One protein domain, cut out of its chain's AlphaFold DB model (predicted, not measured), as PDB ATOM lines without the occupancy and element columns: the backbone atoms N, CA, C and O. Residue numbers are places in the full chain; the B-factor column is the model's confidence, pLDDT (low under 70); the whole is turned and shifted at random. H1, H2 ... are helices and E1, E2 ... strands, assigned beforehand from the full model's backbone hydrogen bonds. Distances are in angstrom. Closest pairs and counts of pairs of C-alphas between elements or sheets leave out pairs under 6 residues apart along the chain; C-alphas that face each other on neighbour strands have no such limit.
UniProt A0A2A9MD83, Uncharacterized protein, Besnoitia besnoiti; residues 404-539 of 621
ATOM      1  N   ALA A 404     161.727 181.608  53.897       66.69
ATOM      2  CA  ALA A 404     162.703 182.459  54.570       66.69
ATOM      3  C   ALA A 404     162.213 183.893  54.865       66.69
ATOM      4  O   ALA A 404     162.592 184.465  55.882       66.69
ATOM      5  N   THR A 405     161.363 184.490  54.017       69.50
ATOM      6  CA  THR A 405     160.788 185.822  54.294       69.50
ATOM      7  C   THR A 405     159.655 185.764  55.322       69.50
ATOM      8  O   THR A 405     159.533 186.674  56.134       69.50
ATOM      9  N   PHE A 406     158.860 184.692  55.331       72.44
ATOM     10  CA  PHE A 406     157.844 184.452  56.360       72.44
ATOM     11  C   PHE A 406     158.499 184.088  57.702       72.44
ATOM     12  O   PHE A 406     158.200 184.711  58.708       72.44
ATOM     13  N   GLU A 407     159.462 183.167  57.702       69.75
ATOM     14  CA  GLU A 407     160.246 182.721  58.867       69.75
ATOM     15  C   GLU A 407     161.127 183.838  59.456       69.75
ATOM     16  O   GLU A 407     161.410 183.842  60.651       69.75
ATOM     17  N   GLY A 408     161.538 184.813  58.637       69.38
ATOM     18  CA  GLY A 408     162.215 186.032  59.089       69.38
ATOM     19  C   GLY A 408     161.281 187.109  59.655       69.38
ATOM     20  O   GLY A 408     161.759 188.064  60.260       69.38
ATOM     21  N   LEU A 409     159.961 186.985  59.471       70.88
ATOM     22  CA  LEU A 409     158.957 187.923  59.991       70.88
ATOM     23  C   LEU A 409     158.109 187.322  61.117       70.88
ATOM     24  O   LEU A 409     157.687 188.071  61.995       70.88
ATOM     25  N   VAL A 410     157.898 186.005  61.125       74.38
ATOM     26  CA  VAL A 410     157.162 185.259  62.147       74.38
ATOM     27  C   VAL A 410     158.052 184.144  62.698       74.38
ATOM     28  O   VAL A 410     158.303 183.142  62.027       74.38
ATOM     29  N   GLY A 411     158.534 184.323  63.928       76.44
ATOM     30  CA  GLY A 411     159.326 183.335  64.660       76.44
ATOM     31  C   GLY A 411     158.465 182.498  65.607       76.44
ATOM     32  O   GLY A 411     157.470 182.991  66.140       76.44
ATOM     33  N   VAL A 412     158.869 181.248  65.860       76.38
ATOM     34  CA  VAL A 412     158.297 180.399  66.920       76.38
ATOM     35  C   VAL A 412     159.403 179.997  67.891       76.38
ATOM     36  O   VAL A 412     160.382 179.368  67.496       76.38
ATOM     37  N   ASP A 413     159.247 180.346  69.164       77.00
ATOM     38  CA  ASP A 413     160.127 179.920  70.250       77.00
ATOM     39  C   ASP A 413     159.523 178.704  70.966       77.00
ATOM     40  O   ASP A 413     158.518 178.811  71.673       77.00
ATOM     41  N   ALA A 414     160.162 177.547  70.780       62.41
ATOM     42  CA  ALA A 414     159.853 176.294  71.467       62.41
ATOM     43  C   ALA A 414     160.642 176.171  72.779       62.41
ATOM     44  O   ALA A 414     161.474 175.277  72.945       62.41
ATOM     45  N   SER A 415     160.370 177.117  73.681       54.25
ATOM     46  CA  SER A 415     160.783 177.205  75.085       54.25
ATOM     47  C   SER A 415     162.024 176.381  75.488       54.25
ATOM     48  O   SER A 415     161.897 175.296  76.064       54.25
ATOM     49  N   ALA A 416     163.226 176.922  75.246       48.38
ATOM     50  CA  ALA A 416     164.284 177.083  76.264       48.38
ATOM     51  C   ALA A 416     165.674 177.374  75.655       48.38
ATOM     52  O   ALA A 416     166.231 176.561  74.918       48.38
ATOM     53  N   ALA A 417     166.295 178.457  76.139       43.50
ATOM     54  CA  ALA A 417     167.732 178.755  76.049       43.50
ATOM     55  C   ALA A 417     168.315 179.176  74.678       43.50
ATOM     56  O   ALA A 417     169.499 178.960  74.421       43.50
ATOM     57  N   GLY A 418     167.538 179.868  73.842       51.91
ATOM     58  CA  GLY A 418     168.058 180.658  72.721       51.91
ATOM     59  C   GLY A 418     167.394 182.031  72.668       51.91
ATOM     60  O   GLY A 418     166.204 182.138  72.938       51.91
ATOM     61  N   SER A 419     168.141 183.086  72.319       48.28
ATOM     62  CA  SER A 419     167.496 184.331  71.877       48.28
ATOM     63  C   SER A 419     166.724 184.017  70.594       48.28
ATOM     64  O   SER A 419     167.338 183.438  69.690       48.28
ATOM     65  N   PRO A 420     165.437 184.387  70.469       53.12
ATOM     66  CA  PRO A 420     164.730 184.215  69.210       53.12
ATOM     67  C   PRO A 420     165.456 184.996  68.100       53.12
ATOM     68  O   PRO A 420     166.102 186.017  68.385       53.12
ATOM     69  N   PRO A 421     165.383 184.534  66.839       56.75
ATOM     70  CA  PRO A 421     165.845 185.329  65.708       56.75
ATOM     71  C   PRO A 421     165.086 186.669  65.669       56.75
ATOM     72  O   PRO A 421     163.958 186.747  66.162       56.75
ATOM     73  N   PRO A 422     165.669 187.737  65.094       58.19
ATOM     74  CA  PRO A 422     165.024 189.046  65.015       58.19
ATOM     75  C   PRO A 422     163.861 189.033  64.007       58.19
ATOM     76  O   PRO A 422     164.001 189.492  62.877       58.19
ATOM     77  N   ALA A 423     162.720 188.492  64.434       61.19
ATOM     78  CA  ALA A 423     161.457 188.462  63.707       61.19
ATOM     79  C   ALA A 423     160.481 189.527  64.235       61.19
ATOM     80  O   ALA A 423     160.537 189.928  65.400       61.19
ATOM     81  N   LEU A 424     159.577 189.979  63.363       65.25
ATOM     82  CA  LEU A 424     158.607 191.047  63.635       65.25
ATOM     83  C   LEU A 424     157.462 190.585  64.558       65.25
ATOM     84  O   LEU A 424     156.950 191.378  65.345       65.25
ATOM     85  N   LEU A 425     157.102 189.303  64.498       73.69
ATOM     86  CA  LEU A 425     156.134 188.647  65.372       73.69
ATOM     87  C   LEU A 425     156.765 187.377  65.959       73.69
ATOM     88  O   LEU A 425     157.066 186.439  65.227       73.69
ATOM     89  N   ASN A 426     156.969 187.335  67.276       78.94
ATOM     90  CA  ASN A 426     157.510 186.159  67.965       78.94
ATOM     91  C   ASN A 426     156.400 185.443  68.734       78.94
ATOM     92  O   ASN A 426     155.796 186.018  69.640       78.94
ATOM     93  N   LEU A 427     156.149 184.191  68.366       82.38
ATOM     94  CA  LEU A 427     155.157 183.315  68.976       82.38
ATOM     95  C   LEU A 427     155.850 182.365  69.954       82.38
ATOM     96  O   LEU A 427     156.878 181.784  69.627       82.38
ATOM     97  N   GLN A 428     155.284 182.171  71.138       83.75
ATOM     98  CA  GLN A 428     155.775 181.203  72.120       83.75
ATOM     99  C   GLN A 428     154.942 179.926  72.040       83.75
ATOM    100  O   GLN A 428     153.717 180.003  72.154       83.75
ATOM    101  N   SER A 429     155.587 178.770  71.856       83.06
ATOM    102  CA  SER A 429     154.919 177.471  71.956       83.06
ATOM    103  C   SER A 429     155.046 176.899  73.369       83.06
ATOM    104  O   SER A 429     156.139 176.688  73.890       83.06
ATOM    105  N   ASP A 430     153.895 176.660  73.997       84.56
ATOM    106  CA  ASP A 430     153.762 176.037  75.311       84.56
ATOM    107  C   ASP A 430     153.182 174.628  75.152       84.56
ATOM    108  O   ASP A 430     152.079 174.440  74.629       84.56
ATOM    109  N   PHE A 431     153.950 173.639  75.606       79.69
ATOM    110  CA  PHE A 431     153.625 172.213  75.559       79.69
ATOM    111  C   PHE A 431     153.315 171.636  76.958       79.69
ATOM    112  O   PHE A 431     153.387 170.418  77.145       79.69
ATOM    113  N   GLY A 432     153.070 172.486  77.965       72.19
ATOM    114  CA  GLY A 432     152.671 172.135  79.339       72.19
ATOM    115  C   GLY A 432     153.759 171.511  80.228       72.19
ATOM    116  O   GLY A 432     153.734 171.667  81.446       72.19
ATOM    117  N   ALA A 433     154.742 170.827  79.638       69.88
ATOM    118  CA  ALA A 433     155.872 170.208  80.331       69.88
ATOM    119  C   ALA A 433     157.184 170.365  79.535       69.88
ATOM    120  O   ALA A 433     157.155 170.287  78.301       69.88
ATOM    121  N   PRO A 434     158.352 170.516  80.191       66.31
ATOM    122  CA  PRO A 434     159.642 170.584  79.507       66.31
ATOM    123  C   PRO A 434     159.977 169.253  78.819       66.31
ATOM    124  O   PRO A 434     159.648 168.178  79.314       66.31
ATOM    125  N   ALA A 435     160.621 169.316  77.655       65.38
ATOM    126  CA  ALA A 435     160.938 168.133  76.857       65.38
ATOM    127  C   ALA A 435     162.178 167.387  77.364       65.38
ATOM    128  O   ALA A 435     163.263 167.963  77.514       65.38
ATOM    129  N   ALA A 436     162.006 166.084  77.593       64.56
ATOM    130  CA  ALA A 436     162.958 165.215  78.271       64.56
ATOM    131  C   ALA A 436     164.196 164.910  77.417       64.56
ATOM    132  O   ALA A 436     165.283 164.710  77.957       64.56
ATOM    133  N   SER A 437     164.068 164.914  76.084       78.38
ATOM    134  CA  SER A 437     165.193 164.667  75.169       78.38
ATOM    135  C   SER A 437     165.376 165.757  74.107       78.38
ATOM    136  O   SER A 437     164.458 166.500  73.762       78.38
ATOM    137  N   ALA A 438     166.587 165.846  73.548       78.19
ATOM    138  CA  ALA A 438     166.869 166.738  72.420       78.19
ATOM    139  C   ALA A 438     166.123 166.317  71.136       78.19
ATOM    140  O   ALA A 438     165.752 167.170  70.334       78.19
ATOM    141  N   ALA A 439     165.866 165.015  70.959       78.44
ATOM    142  CA  ALA A 439     165.081 164.496  69.841       78.44
ATOM    143  C   ALA A 439     163.599 164.889  69.961       78.44
ATOM    144  O   ALA A 439     163.004 165.335  68.984       78.44
ATOM    145  N   GLU A 440     163.032 164.813  71.166       79.75
ATOM    146  CA  GLU A 440     161.683 165.296  71.475       79.75
ATOM    147  C   GLU A 440     161.564 166.812  71.241       79.75
ATOM    148  O   GLU A 440     160.639 167.243  70.562       79.75
ATOM    149  N   ARG A 441     162.540 167.620  71.696       79.75
ATOM    150  CA  ARG A 441     162.583 169.070  71.400       79.75
ATOM    151  C   ARG A 441     162.589 169.371  69.905       79.75
ATOM    152  O   ARG A 441     161.851 170.246  69.463       79.75
ATOM    153  N   ALA A 442     163.382 168.636  69.125       80.19
ATOM    154  CA  ALA A 442     163.419 168.798  67.674       80.19
ATOM    155  C   ALA A 442     162.072 168.447  67.013       80.19
ATOM    156  O   ALA A 442     161.660 169.138  66.085       80.19
ATOM    157  N   VAL A 443     161.366 167.418  67.499       84.25
ATOM    158  CA  VAL A 443     160.022 167.062  67.009       84.25
ATOM    159  C   VAL A 443     158.990 168.125  67.396       84.25
ATOM    160  O   VAL A 443     158.249 168.570  66.529       84.25
ATOM    161  N   LEU A 444     158.966 168.587  68.649       84.19
ATOM    162  CA  LEU A 444     158.018 169.610  69.116       84.19
ATOM    163  C   LEU A 444     158.219 170.960  68.417       84.19
ATOM    164  O   LEU A 444     157.251 171.562  67.960       84.19
ATOM    165  N   SER A 445     159.471 171.402  68.259       82.38
ATOM    166  CA  SER A 445     159.803 172.605  67.487       82.38
ATOM    167  C   SER A 445     159.313 172.482  66.041       82.38
ATOM    168  O   SER A 445     158.608 173.375  65.561       82.38
ATOM    169  N   ARG A 446     159.571 171.343  65.379       84.25
ATOM    170  CA  ARG A 446     159.083 171.085  64.017       84.25
ATOM    171  C   ARG A 446     157.554 171.096  63.942       84.25
ATOM    172  O   ARG A 446     157.022 171.772  63.072       84.25
ATOM    173  N   LEU A 447     156.858 170.446  64.879       85.81
ATOM    174  CA  LEU A 447     155.391 170.434  64.937       85.81
ATOM    175  C   LEU A 447     154.795 171.826  65.180       85.81
ATOM    176  O   LEU A 447     153.784 172.155  64.574       85.81
ATOM    177  N   SER A 448     155.416 172.668  66.014       85.31
ATOM    178  CA  SER A 448     154.936 174.045  66.214       85.31
ATOM    179  C   SER A 448     155.109 174.929  64.977       85.31
ATOM    180  O   SER A 448     154.233 175.742  64.686       85.31
ATOM    181  N   HIS A 449     156.181 174.725  64.202       84.44
ATOM    182  CA  HIS A 449     156.328 175.353  62.890       84.44
ATOM    183  C   HIS A 449     155.329 174.784  61.868       84.44
ATOM    184  O   HIS A 449     154.669 175.562  61.188       84.44
ATOM    185  N   GLU A 450     155.179 173.460  61.763       85.12
ATOM    186  CA  GLU A 450     154.231 172.811  60.841       85.12
ATOM    187  C   GLU A 450     152.782 173.263  61.114       85.12
ATOM    188  O   GLU A 450     152.083 173.660  60.183       85.12
ATOM    189  N   ALA A 451     152.367 173.335  62.382       84.88
ATOM    190  CA  ALA A 451     151.058 173.849  62.785       84.88
ATOM    191  C   ALA A 451     150.854 175.331  62.436       84.88
ATOM    192  O   ALA A 451     149.791 175.707  61.943       84.88
ATOM    193  N   LEU A 452     151.870 176.180  62.648       85.38
ATOM    194  CA  LEU A 452     151.819 177.584  62.232       85.38
ATOM    195  C   LEU A 452     151.643 177.706  60.712       85.38
ATOM    196  O   LEU A 452     150.852 178.526  60.250       85.38
ATOM    197  N   TRP A 453     152.375 176.896  59.943       84.12
ATOM    198  CA  TRP A 453     152.304 176.868  58.483       84.12
ATOM    199  C   TRP A 453     150.927 176.426  57.975       84.12
ATOM    200  O   TRP A 453     150.408 177.051  57.051       84.12
ATOM    201  N   ASP A 454     150.320 175.404  58.581       84.62
ATOM    202  CA  ASP A 454     148.990 174.915  58.197       84.62
ATOM    203  C   ASP A 454     147.874 175.909  58.571       84.62
ATOM    204  O   ASP A 454     147.015 176.198  57.733       84.62
ATOM    205  N   TYR A 455     147.935 176.523  59.761       84.25
ATOM    206  CA  TYR A 455     147.015 177.596  60.168       84.25
ATOM    207  C   TYR A 455     147.108 178.822  59.243       84.25
ATOM    208  O   TYR A 455     146.098 179.369  58.791       84.25
ATOM    209  N   ALA A 456     148.333 179.255  58.927       82.62
ATOM    210  CA  ALA A 456     148.579 180.415  58.077       82.62
ATOM    211  C   ALA A 456     148.178 180.176  56.609       82.62
ATOM    212  O   ALA A 456     147.766 181.110  55.918       82.62
ATOM    213  N   ALA A 457     148.266 178.924  56.145       78.44
ATOM    214  CA  ALA A 457     147.837 178.493  54.818       78.44
ATOM    215  C   ALA A 457     146.322 178.252  54.686       78.44
ATOM    216  O   ALA A 457     145.870 178.003  53.567       78.44
ATOM    217  N   ASP A 458     145.572 178.303  55.791       77.75
ATOM    218  CA  ASP A 458     144.158 177.912  55.877       77.75
ATOM    219  C   ASP A 458     143.908 176.478  55.365       77.75
ATOM    220  O   ASP A 458     142.971 176.180  54.618       77.75
ATOM    221  N   ALA A 459     144.816 175.566  55.730       68.25
ATOM    222  CA  ALA A 459     144.757 174.163  55.345       68.25
ATOM    223  C   ALA A 459     143.680 173.425  56.159       68.25
ATOM    224  O   ALA A 459     143.977 172.804  57.176       68.25
ATOM    225  N   GLY A 460     142.423 173.502  55.705       58.12
ATOM    226  CA  GLY A 460     141.277 172.895  56.391       58.12
ATOM    227  C   GLY A 460     141.448 171.402  56.727       58.12
ATOM    228  O   GLY A 460     142.134 170.663  56.016       58.12
ATOM    229  N   ASP A 461     140.756 170.964  57.786       57.28
ATOM    230  CA  ASP A 461     140.992 169.740  58.589       57.28
ATOM    231  C   ASP A 461     141.101 168.398  57.828       57.28
ATOM    232  O   ASP A 461     141.514 167.378  58.383       57.28
ATOM    233  N   LEU A 462     140.722 168.363  56.550       58.00
ATOM    234  CA  LEU A 462     140.600 167.154  55.732       58.00
ATOM    235  C   LEU A 462     141.926 166.425  55.448       58.00
ATOM    236  O   LEU A 462     141.880 165.243  55.120       58.00
ATOM    237  N   ASN A 463     143.084 167.091  55.552       63.31
ATOM    238  CA  ASN A 463     144.401 166.463  55.323       63.31
ATOM    239  C   ASN A 463     145.494 166.840  56.342       63.31
ATOM    240  O   ASN A 463     146.586 166.276  56.271       63.31
ATOM    241  N   SER A 464     145.238 167.763  57.272       77.06
ATOM    242  CA  SER A 464     146.216 168.129  58.305       77.06
ATOM    243  C   SER A 464     146.171 167.140  59.488       77.06
ATOM    244  O   SER A 464     145.111 166.560  59.779       77.06
ATOM    245  N   PRO A 465     147.297 166.902  60.192       83.62
ATOM    246  CA  PRO A 465     147.276 166.331  61.535       83.62
ATOM    247  C   PRO A 465     146.837 167.347  62.600       83.62
ATOM    248  O   PRO A 465     146.608 166.939  63.733       83.62
ATOM    249  N   PHE A 466     146.731 168.635  62.261       87.44
ATOM    250  CA  PHE A 466     146.395 169.715  63.183       87.44
ATOM    251  C   PHE A 466     144.917 170.113  63.098       87.44
ATOM    252  O   PHE A 466     144.328 170.126  62.018       87.44
ATOM    253  N   SER A 467     144.355 170.496  64.241       84.62
ATOM    254  CA  SER A 467     143.069 171.184  64.375       84.62
ATOM    255  C   SER A 467     143.256 172.400  65.281       84.62
ATOM    256  O   SER A 467     144.055 172.368  66.222       84.62
ATOM    257  N   PHE A 468     142.555 173.489  64.971       86.50
ATOM    258  CA  PHE A 468     142.884 174.822  65.472       86.50
ATOM    259  C   PHE A 468     141.708 175.480  66.196       86.50
ATOM    260  O   PHE A 468     140.650 175.699  65.605       86.50
ATOM    261  N   HIS A 469     141.913 175.883  67.451       82.44
ATOM    262  CA  HIS A 469     140.931 176.648  68.225       82.44
ATOM    263  C   HIS A 469     141.595 177.862  68.879       82.44
ATOM    264  O   HIS A 469     142.479 177.730  69.721       82.44
ATOM    265  N   GLY A 470     141.215 179.068  68.452       73.62
ATOM    266  CA  GLY A 470     141.964 180.289  68.749       73.62
ATOM    267  C   GLY A 470     141.150 181.403  69.398       73.62
ATOM    268  O   GLY A 470     139.955 181.559  69.161       73.62
ATOM    269  N   SER A 471     141.850 182.214  70.183       75.00
ATOM    270  CA  SER A 471     141.523 183.610  70.467       75.00
ATOM    271  C   SER A 471     142.555 184.512  69.765       75.00
ATOM    272  O   SER A 471     143.601 184.012  69.344       75.00
ATOM    273  N   PRO A 472     142.323 185.831  69.620       76.00
ATOM    274  CA  PRO A 472     143.129 186.647  68.705       76.00
ATOM    275  C   PRO A 472     144.636 186.683  69.010       76.00
ATOM    276  O   PRO A 472     145.443 186.713  68.085       76.00
ATOM    277  N   ASP A 473     145.032 186.590  70.284       77.44
ATOM    278  CA  ASP A 473     146.440 186.529  70.711       77.44
ATOM    279  C   ASP A 473     146.943 185.097  71.017       77.44
ATOM    280  O   ASP A 473     148.113 184.924  71.369       77.44
ATOM    281  N   ALA A 474     146.104 184.054  70.934       82.94
ATOM    282  CA  ALA A 474     146.526 182.691  71.266       82.94
ATOM    283  C   ALA A 474     145.768 181.580  70.523       82.94
ATOM    284  O   ALA A 474     144.550 181.464  70.617       82.94
ATOM    285  N   LEU A 475     146.520 180.676  69.898       85.50
ATOM    286  CA  LEU A 475     146.022 179.524  69.155       85.50
ATOM    287  C   LEU A 475     146.266 178.229  69.943       85.50
ATOM    288  O   LEU A 475     147.412 177.888  70.238       85.50
ATOM    289  N   GLN A 476     145.207 177.497  70.279       87.56
ATOM    290  CA  GLN A 476     145.300 176.107  70.728       87.56
ATOM    291  C   GLN A 476     145.401 175.210  69.491       87.56
ATOM    292  O   GLN A 476     144.673 175.402  68.512       87.56
ATOM    293  N   VAL A 477     146.325 174.254  69.538       87.12
ATOM    294  CA  VAL A 477     146.602 173.301  68.465       87.12
ATOM    295  C   VAL A 477     146.453 171.896  69.027       87.12
ATOM    296  O   VAL A 477     147.247 171.476  69.871       87.12
ATOM    297  N   SER A 478     145.469 171.159  68.524       87.00
ATOM    298  CA  SER A 478     145.301 169.731  68.793       87.00
ATOM    299  C   SER A 478     145.917 168.939  67.634       87.00
ATOM    300  O   SER A 478     145.688 169.257  66.468       87.00
ATOM    301  N   VAL A 479     146.734 167.934  67.943       87.75
ATOM    302  CA  VAL A 479     147.495 167.123  66.981       87.75
ATOM    303  C   VAL A 479     147.022 165.676  67.040       87.75
ATOM    304  O   VAL A 479     147.187 165.012  68.063       87.75
ATOM    305  N   ASP A 480     146.499 165.153  65.935       86.44
ATOM    306  CA  ASP A 480     146.221 163.726  65.765       86.44
ATOM    307  C   ASP A 480     147.543 162.964  65.573       86.44
ATOM    308  O   ASP A 480     148.168 162.963  64.506       86.44
ATOM    309  N   VAL A 481     147.975 162.297  66.641       83.94
ATOM    310  CA  VAL A 481     149.211 161.514  66.697       83.94
ATOM    311  C   VAL A 481     149.147 160.321  65.739       83.94
ATOM    312  O   VAL A 481     150.183 159.912  65.209       83.94
ATOM    313  N   GLY A 482     147.954 159.796  65.446       80.62
ATOM    314  CA  GLY A 482     147.742 158.710  64.488       80.62
ATOM    315  C   GLY A 482     148.131 159.078  63.053       80.62
ATOM    316  O   GLY A 482     148.573 158.206  62.304       80.62
ATOM    317  N   LYS A 483     148.055 160.367  62.695       83.19
ATOM    318  CA  LYS A 483     148.485 160.911  61.393       83.19
ATOM    319  C   LYS A 483     149.980 161.268  61.322       83.19
ATOM    320  O   LYS A 483     150.487 161.517  60.228       83.19
ATOM    321  N   LEU A 484     150.702 161.296  62.447       83.06
ATOM    322  CA  LEU A 484     152.145 161.579  62.475       83.06
ATOM    323  C   LEU A 484     152.987 160.390  61.982       83.06
ATOM    324  O   LEU A 484     152.539 159.245  61.953       83.06
ATOM    325  N   SER A 485     154.253 160.639  61.626       84.81
ATOM    326  CA  SER A 485     155.153 159.553  61.221       84.81
ATOM    327  C   SER A 485     155.454 158.610  62.393       84.81
ATOM    328  O   SER A 485     155.581 159.045  63.538       84.81
ATOM    329  N   SER A 486     155.666 157.319  62.116       82.75
ATOM    330  CA  SER A 486     156.001 156.317  63.145       82.75
ATOM    331  C   SER A 486     157.258 156.660  63.959       82.75
ATOM    332  O   SER A 486     157.390 156.250  65.114       82.75
ATOM    333  N   ARG A 487     158.171 157.457  63.386       84.12
ATOM    334  CA  ARG A 487     159.340 158.011  64.076       84.12
ATOM    335  C   ARG A 487     158.946 159.086  65.088       84.12
ATOM    336  O   ARG A 487     159.447 159.051  66.208       84.12
ATOM    337  N   ASP A 488     158.078 160.019  64.708       84.06
ATOM    338  CA  ASP A 488     157.654 161.125  65.574       84.06
ATOM    339  C   ASP A 488     156.711 160.617  66.675       84.06
ATOM    340  O   ASP A 488     156.926 160.920  67.848       84.06
ATOM    341  N   GLN A 489     155.774 159.726  66.326       84.50
ATOM    342  CA  GLN A 489     154.968 158.952  67.278       84.50
ATOM    343  C   GLN A 489     155.850 158.298  68.348       84.50
ATOM    344  O   GLN A 489     155.550 158.387  69.535       84.50
ATOM    345  N   ALA A 490     156.970 157.676  67.951       81.88
ATOM    346  CA  ALA A 490     157.898 157.038  68.881       81.88
ATOM    347  C   ALA A 490     158.628 158.019  69.817       81.88
ATOM    348  O   ALA A 490     158.909 157.636  70.951       81.88
ATOM    349  N   GLN A 491     158.910 159.253  69.381       83.06
ATOM    350  CA  GLN A 491     159.510 160.294  70.231       83.06
ATOM    351  C   GLN A 491     158.487 160.953  71.172       83.06
ATOM    352  O   GLN A 491     158.856 161.403  72.253       83.06
ATOM    353  N   LEU A 492     157.206 160.984  70.791       78.31
ATOM    354  CA  LEU A 492     156.135 161.648  71.544       78.31
ATOM    355  C   LEU A 492     155.380 160.732  72.519       78.31
ATOM    356  O   LEU A 492     154.546 161.225  73.275       78.31
ATOM    357  N   LYS A 493     155.689 159.425  72.572       72.56
ATOM    358  CA  LYS A 493     155.020 158.423  73.440       72.56
ATOM    359  C   LYS A 493     154.808 158.866  74.892       72.56
ATOM    360  O   LYS A 493     153.809 158.501  75.505       72.56
ATOM    361  N   HIS A 494     155.730 159.654  75.443       69.56
ATOM    362  CA  HIS A 494     155.666 160.121  76.828       69.56
ATOM    363  C   HIS A 494     154.692 161.292  77.058       69.56
ATOM    364  O   HIS A 494     154.347 161.549  78.205       69.56
ATOM    365  N   ARG A 495     154.214 161.971  76.003       69.19
ATOM    366  CA  ARG A 495     153.274 163.110  76.089       69.19
ATOM    367  C   ARG A 495     151.814 162.769  75.828       69.19
ATOM    368  O   ARG A 495     150.939 163.491  76.278       69.19
ATOM    369  N   VAL A 496     151.555 161.663  75.137       65.44
ATOM    370  CA  VAL A 496     150.192 161.190  74.822       65.44
ATOM    371  C   VAL A 496     149.524 160.521  76.044       65.44
ATOM    372  O   VAL A 496     148.345 160.185  76.038       65.44
ATOM    373  N   SER A 497     150.275 160.345  77.133       52.38
ATOM    374  CA  SER A 497     149.820 159.715  78.376       52.38
ATOM    375  C   SER A 497     149.207 160.741  79.344       52.38
ATOM    376  O   SER A 497     149.875 161.166  80.285       52.38
ATOM    377  N   GLY A 498     147.943 161.136  79.138       53.38
ATOM    378  CA  GLY A 498     147.224 161.976  80.116       53.38
ATOM    379  C   GLY A 498     145.858 162.547  79.711       53.38
ATOM    380  O   GLY A 498     145.118 162.982  80.591       53.38
ATOM    381  N   GLY A 499     145.513 162.556  78.418       53.16
ATOM    382  CA  GLY A 499     144.229 163.061  77.910       53.16
ATOM    383  C   GLY A 499     143.116 162.005  77.848       53.16
ATOM    384  O   GLY A 499     143.365 160.813  78.016       53.16
ATOM    385  N   ALA A 500     141.885 162.454  77.572       55.72
ATOM    386  CA  ALA A 500     140.715 161.580  77.415       55.72
ATOM    387  C   ALA A 500     140.797 160.655  76.182       55.72
ATOM    388  O   ALA A 500     140.218 159.572  76.208       55.72
ATOM    389  N   ASP A 501     141.558 161.054  75.156       63.53
ATOM    390  CA  ASP A 501     141.874 160.244  73.977       63.53
ATOM    391  C   ASP A 501     143.398 160.037  73.852       63.53
ATOM    392  O   ASP A 501     144.138 161.012  73.698       63.53
ATOM    393  N   PRO A 502     143.906 158.786  73.848       64.44
ATOM    394  CA  PRO A 502     145.337 158.471  73.726       64.44
ATOM    395  C   PRO A 502     145.856 158.570  72.275       64.44
ATOM    396  O   PRO A 502     146.834 157.918  71.904       64.44
ATOM    397  N   SER A 503     145.177 159.349  71.437       73.00
ATOM    398  CA  SER A 503     145.488 159.613  70.029       73.00
ATOM    399  C   SER A 503     145.731 161.098  69.747       73.00
ATOM    400  O   SER A 503     146.205 161.420  68.659       73.00
ATOM    401  N   VAL A 504     145.452 161.993  70.703       78.81
ATOM    402  CA  VAL A 504     145.556 163.449  70.523       78.81
ATOM    403  C   VAL A 504     146.614 164.033  71.461       78.81
ATOM    404  O   VAL A 504     146.733 163.646  72.621       78.81
ATOM    405  N   PHE A 505     147.405 164.968  70.943       83.44
ATOM    406  CA  PHE A 505     148.402 165.739  71.683       83.44
ATOM    407  C   PHE A 505     148.116 167.231  71.506       83.44
ATOM    408  O   PHE A 505     147.947 167.670  70.377       83.44
ATOM    409  N   GLU A 506     148.079 168.017  72.580       86.06
ATOM    410  CA  GLU A 506     147.703 169.436  72.505       86.06
ATOM    411  C   GLU A 506     148.828 170.367  72.956       86.06
ATOM    412  O   GLU A 506     149.592 170.056  73.874       86.06
ATOM    413  N   PHE A 507     148.918 171.530  72.312       86.38
ATOM    414  CA  PHE A 507     149.831 172.607  72.688       86.38
ATOM    415  C   PHE A 507     149.269 173.977  72.304       86.38
ATOM    416  O   PHE A 507     148.284 174.087  71.574       86.38
ATOM    417  N   LYS A 508     149.887 175.046  72.808       87.38
ATOM    418  CA  LYS A 508     149.407 176.418  72.618       87.38
ATOM    419  C   LYS A 508     150.480 177.299  71.988       87.38
ATOM    420  O   LYS A 508     151.588 177.373  72.505       87.38
ATOM    421  N   LEU A 509     150.134 178.026  70.930       86.94
ATOM    422  CA  LEU A 509     150.914 179.151  70.412       86.94
ATOM    423  C   LEU A 509     150.363 180.454  71.002       86.94
ATOM    424  O   LEU A 509     149.173 180.730  70.885       86.94
ATOM    425  N   SER A 510     151.211 181.256  71.640       85.94
ATOM    426  CA  SER A 510     150.831 182.551  72.226       85.94
ATOM    427  C   SER A 510     151.629 183.683  71.585       85.94
ATOM    428  O   SER A 510     152.850 183.597  71.484       85.94
ATOM    429  N   ALA A 511     150.946 184.743  71.168       82.50
ATOM    430  CA  ALA A 511     151.544 185.953  70.615       82.50
ATOM    431  C   ALA A 511     151.707 187.045  71.698       82.50
ATOM    432  O   ALA A 511     151.169 186.911  72.805       82.50
ATOM    433  N   PRO A 512     152.428 188.149  71.418       77.69
ATOM    434  CA  PRO A 512     152.405 189.335  72.270       77.69
ATOM    435  C   PRO A 512     150.970 189.868  72.411       77.69
ATOM    436  O   PRO A 512     150.207 189.856  71.448       77.69
ATOM    437  N   ARG A 513     150.595 190.341  73.604       74.50
ATOM    438  CA  ARG A 513     149.229 190.832  73.871       74.50
ATOM    439  C   ARG A 513     148.872 192.022  72.977       74.50
ATOM    440  O   ARG A 513     149.652 192.970  72.900       74.50
ATOM    441  N   GLY A 514     147.674 192.003  72.397       66.88
ATOM    442  CA  GLY A 514     147.170 193.038  71.495       66.88
ATOM    443  C   GLY A 514     147.817 193.013  70.109       66.88
ATOM    444  O   GLY A 514     147.918 194.064  69.482       66.88
ATOM    445  N   SER A 515     148.295 191.850  69.652       67.81
ATOM    446  CA  SER A 515     148.888 191.692  68.314       67.81
ATOM    447  C   SER A 515     147.903 191.167  67.268       67.81
ATOM    448  O   SER A 515     148.207 191.245  66.078       67.81
ATOM    449  N   ASP A 516     146.745 190.646  67.694       77.00
ATOM    450  CA  ASP A 516     145.685 190.124  66.813       77.00
ATOM    451  C   ASP A 516     146.212 189.046  65.835       77.00
ATOM    452  O   ASP A 516     145.759 188.878  64.698       77.00
ATOM    453  N   ALA A 517     147.233 188.307  66.284       77.06
ATOM    454  CA  ALA A 517     148.029 187.383  65.485       77.06
ATOM    455  C   ALA A 517     147.209 186.268  64.818       77.06
ATOM    456  O   ALA A 517     147.492 185.901  63.674       77.06
ATOM    457  N   PHE A 518     146.199 185.757  65.523       79.94
ATOM    458  CA  PHE A 518     145.409 184.576  65.170       79.94
ATOM    459  C   PHE A 518     143.905 184.874  65.022       79.94
ATOM    460  O   PHE A 518     143.078 183.974  65.177       79.94
ATOM    461  N   SER A 519     143.537 186.131  64.745       74.31
ATOM    462  CA  SER A 519     142.137 186.514  64.512       74.31
ATOM    463  C   SER A 519     141.503 185.685  63.384       74.31
ATOM    464  O   SER A 519     142.111 185.472  62.324       74.31
ATOM    465  N   ASP A 520     140.294 185.175  63.632       58.81
ATOM    466  CA  ASP A 520     139.632 184.209  62.760       58.81
ATOM    467  C   ASP A 520     138.617 184.878  61.824       58.81
ATOM    468  O   ASP A 520     137.707 185.582  62.256       58.81
ATOM    469  N   SER A 521     138.749 184.619  60.523       51.22
ATOM    470  CA  SER A 521     137.981 185.279  59.455       51.22
ATOM    471  C   SER A 521     136.494 184.897  59.398       51.22
ATOM    472  O   SER A 521     135.789 185.299  58.474       51.22
ATOM    473  N   SER A 522     136.025 184.077  60.341       49.66
ATOM    474  CA  SER A 522     134.641 183.615  60.450       49.66
ATOM    475  C   SER A 522     133.722 184.606  61.178       49.66
ATOM    476  O   SER A 522     132.504 184.543  60.994       49.66
ATOM    477  N   GLN A 523     134.276 185.542  61.961       47.81
ATOM    478  CA  GLN A 523     133.520 186.629  62.592       47.81
ATOM    479  C   GLN A 523     133.654 187.929  61.785       47.81
ATOM    480  O   GLN A 523     134.700 188.235  61.219       47.81
ATOM    481  N   GLN A 524     132.542 188.655  61.659       45.78
ATOM    482  CA  GLN A 524     132.360 189.682  60.630       45.78
ATOM    483  C   GLN A 524     133.265 190.922  60.802       45.78
ATOM    484  O   GLN A 524     133.571 191.355  61.907       45.78
ATOM    485  N   GLU A 525     133.585 191.535  59.657       43.34
ATOM    486  CA  GLU A 525     134.101 192.907  59.476       43.34
ATOM    487  C   GLU A 525     135.564 193.250  59.823       43.34
ATOM    488  O   GLU A 525     136.000 194.339  59.448       43.34
ATOM    489  N   TYR A 526     136.368 192.347  60.396       49.41
ATOM    490  CA  TYR A 526     137.797 192.616  60.652       49.41
ATOM    491  C   TYR A 526     138.770 191.856  59.734       49.41
ATOM    492  O   TYR A 526     138.458 190.814  59.154       49.41
ATOM    493  N   ALA A 527     139.957 192.441  59.549       55.19
ATOM    494  CA  ALA A 527     141.015 191.918  58.684       55.19
ATOM    495  C   ALA A 527     141.563 190.567  59.196       55.19
ATOM    496  O   ALA A 527     141.566 190.336  60.406       55.19
ATOM    497  N   PRO A 528     142.070 189.678  58.314       64.19
ATOM    498  CA  PRO A 528     142.682 188.422  58.745       64.19
ATOM    499  C   PRO A 528     143.862 188.684  59.689       64.19
ATOM    500  O   PRO A 528     144.687 189.562  59.416       64.19
ATOM    501  N   GLY A 529     143.954 187.892  60.765       72.12
ATOM    502  CA  GLY A 529     144.962 188.059  61.815       72.12
ATOM    503  C   GLY A 529     146.401 188.115  61.294       72.12
ATOM    504  O   GLY A 529     146.713 187.581  60.223       72.12
ATOM    505  N   ALA A 530     147.291 188.771  62.047       75.69
ATOM    506  CA  ALA A 530     148.607 189.192  61.549       75.69
ATOM    507  C   ALA A 530     149.442 188.051  60.930       75.69
ATOM    508  O   ALA A 530     150.114 188.253  59.921       75.69
ATOM    509  N   VAL A 531     149.357 186.827  61.466       77.50
ATOM    510  CA  VAL A 531     150.036 185.647  60.901       77.50
ATOM    511  C   VAL A 531     149.525 185.326  59.491       77.50
ATOM    512  O   VAL A 531     150.323 185.172  58.564       77.50
ATOM    513  N   ARG A 532     148.199 185.247  59.314       80.25
ATOM    514  CA  ARG A 532     147.556 184.957  58.022       80.25
ATOM    515  C   ARG A 532     147.812 186.087  57.017       80.25
ATOM    516  O   ARG A 532     148.075 185.795  55.853       80.25
ATOM    517  N   SER A 533     147.817 187.354  57.439       74.19
ATOM    518  CA  SER A 533     148.095 188.483  56.533       74.19
ATOM    519  C   SER A 533     149.560 188.533  56.069       74.19
ATOM    520  O   SER A 533     149.813 188.677  54.870       74.19
ATOM    521  N   ILE A 534     150.531 188.309  56.965       70.94
ATOM    522  CA  ILE A 534     151.959 188.211  56.610       70.94
ATOM    523  C   ILE A 534     152.197 187.009  55.686       70.94
ATOM    524  O   ILE A 534     152.905 187.131  54.683       70.94
ATOM    525  N   TYR A 535     151.572 185.861  55.963       75.69
ATOM    526  CA  TYR A 535     151.641 184.679  55.101       75.69
ATOM    527  C   TYR A 535     151.073 184.938  53.705       75.69
ATOM    528  O   TYR A 535     151.690 184.577  52.697       75.69
ATOM    529  N   GLN A 536     149.915 185.596  53.624       76.25
ATOM    530  CA  GLN A 536     149.318 185.968  52.348       76.25
ATOM    531  C   GLN A 536     150.262 186.882  51.562       76.25
ATOM    532  O   GLN A 536     150.611 186.542  50.436       76.25
ATOM    533  N   ALA A 537     150.771 187.957  52.167       65.88
ATOM    534  CA  ALA A 537     151.663 188.904  51.499       65.88
ATOM    535  C   ALA A 537     153.014 188.299  51.057       65.88
ATOM    536  O   ALA A 537     153.532 188.660  50.000       65.88
ATOM    537  N   THR A 538     153.598 187.388  51.844       64.94
ATOM    538  CA  THR A 538     154.970 186.880  51.613       64.94
ATOM    539  C   THR A 538     155.040 185.534  50.899       64.94
ATOM    540  O   THR A 538     156.002 185.277  50.176       64.94
ATOM    541  N   VAL A 539     154.027 184.677  51.058       68.94
ATOM    542  CA  VAL A 539     154.001 183.321  50.491       68.94
ATOM    543  C   VAL A 539     152.910 183.192  49.433       68.94
ATOM    544  O   VAL A 539     153.208 182.800  48.303       68.94
TER     545      VAL A 539
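Overview. This is residues 404 to 539 of the 621 residues of an uncharacterized protein of Besnoitia besnoiti (UniProt A0A2A9MD83). A strongly twisted sheet of five strands curls round one long helix, H2. Two shorter helices pack on H2, H3 on residues 439 to 443 and H4 on residues 455 to 456, while the very short H1 packs on H4. The printed part has 136 residues, with four named helices and five named strands in the order H1, E1, E2, H2, E3, E4, H3, E5, H4. The mixed sheet runs E1, E2, E5, E4, E3, and the class is mixed, helices and strands. The whole is compact and rounded, with a radius of gyration of the C-alphas of 14.8 A and spans of 41 by 34 by 25 A.

Along the chain. Begin with the sheet: E1 is residues 410 to 413, E2 425 to 430, E5 504 to 510, E4 474 to 480 and E3 466 to 471. Find C-alpha 504 at (145.556, 163.449, 70.523); from there E5 runs 19.9 A, and E4 is 19.7 A long. H2, residues 438 to 456, starts at C-alpha 438 at (166.869, 166.738, 72.420) and runs 27.0 A. H1 is residues 404 to 407, H3 486 to 492, and H4 530 to 539, ending at C-alpha 539 at (154.001, 183.321, 50.491).

Arrangement. Look first at edge strand E1, parallel to E2 at 30 degrees, with N 411 and O 425 2.9 A apart. E2 is staggered: residues 425 to 428 pair with E1 and residues 428 to 430 with antiparallel E5, where N 430 and O 508 are 2.8 A apart. E5 and E4 are antiparallel at 160 degrees, with N 479 and O 505 2.7 A apart. E4 and E3, the other edge strand, form a hairpin, with N 469 and O 476 3.0 A apart. H2 and H4 are on one face of the sheet, two layers in all. The closest C-alphas of H2 and E3 are those of Ala 451 and Phe 466, 6.2 A apart. H2 touches H3 about perpendicular, at 75 degrees, closest at the C-alphas of Glu 440 and Gln 491, 5.6 A. H2 touches H4 about perpendicular, at 85 degrees, closest at the C-alphas of Ala 456 and Arg 532, 4.7 A. H1 touches H4 at the C-alphas of Phe 406 and Thr 538, their closest, 6.1 A. H3 and H4 are apart. In H2, H3 and H4 every O i to N i+4 pair is within hydrogen-bond range; H1 is too short for such a pair, and its one O i to N i+3 pair is not within range.

Size, cuts and confidence. The two C-alphas farthest apart, those of Ser 437 and Glu 525, are 44.8 A apart. The printed part has no cut. Look for long links from E1 to E2, H3 to E5 and E5 to H4, the last being residues 511 to 529. The mean pLDDT of the printed part is 73.4, and 47 residues are under 70, among them residues 414 to 424, 494 to 502 and 520 to 528.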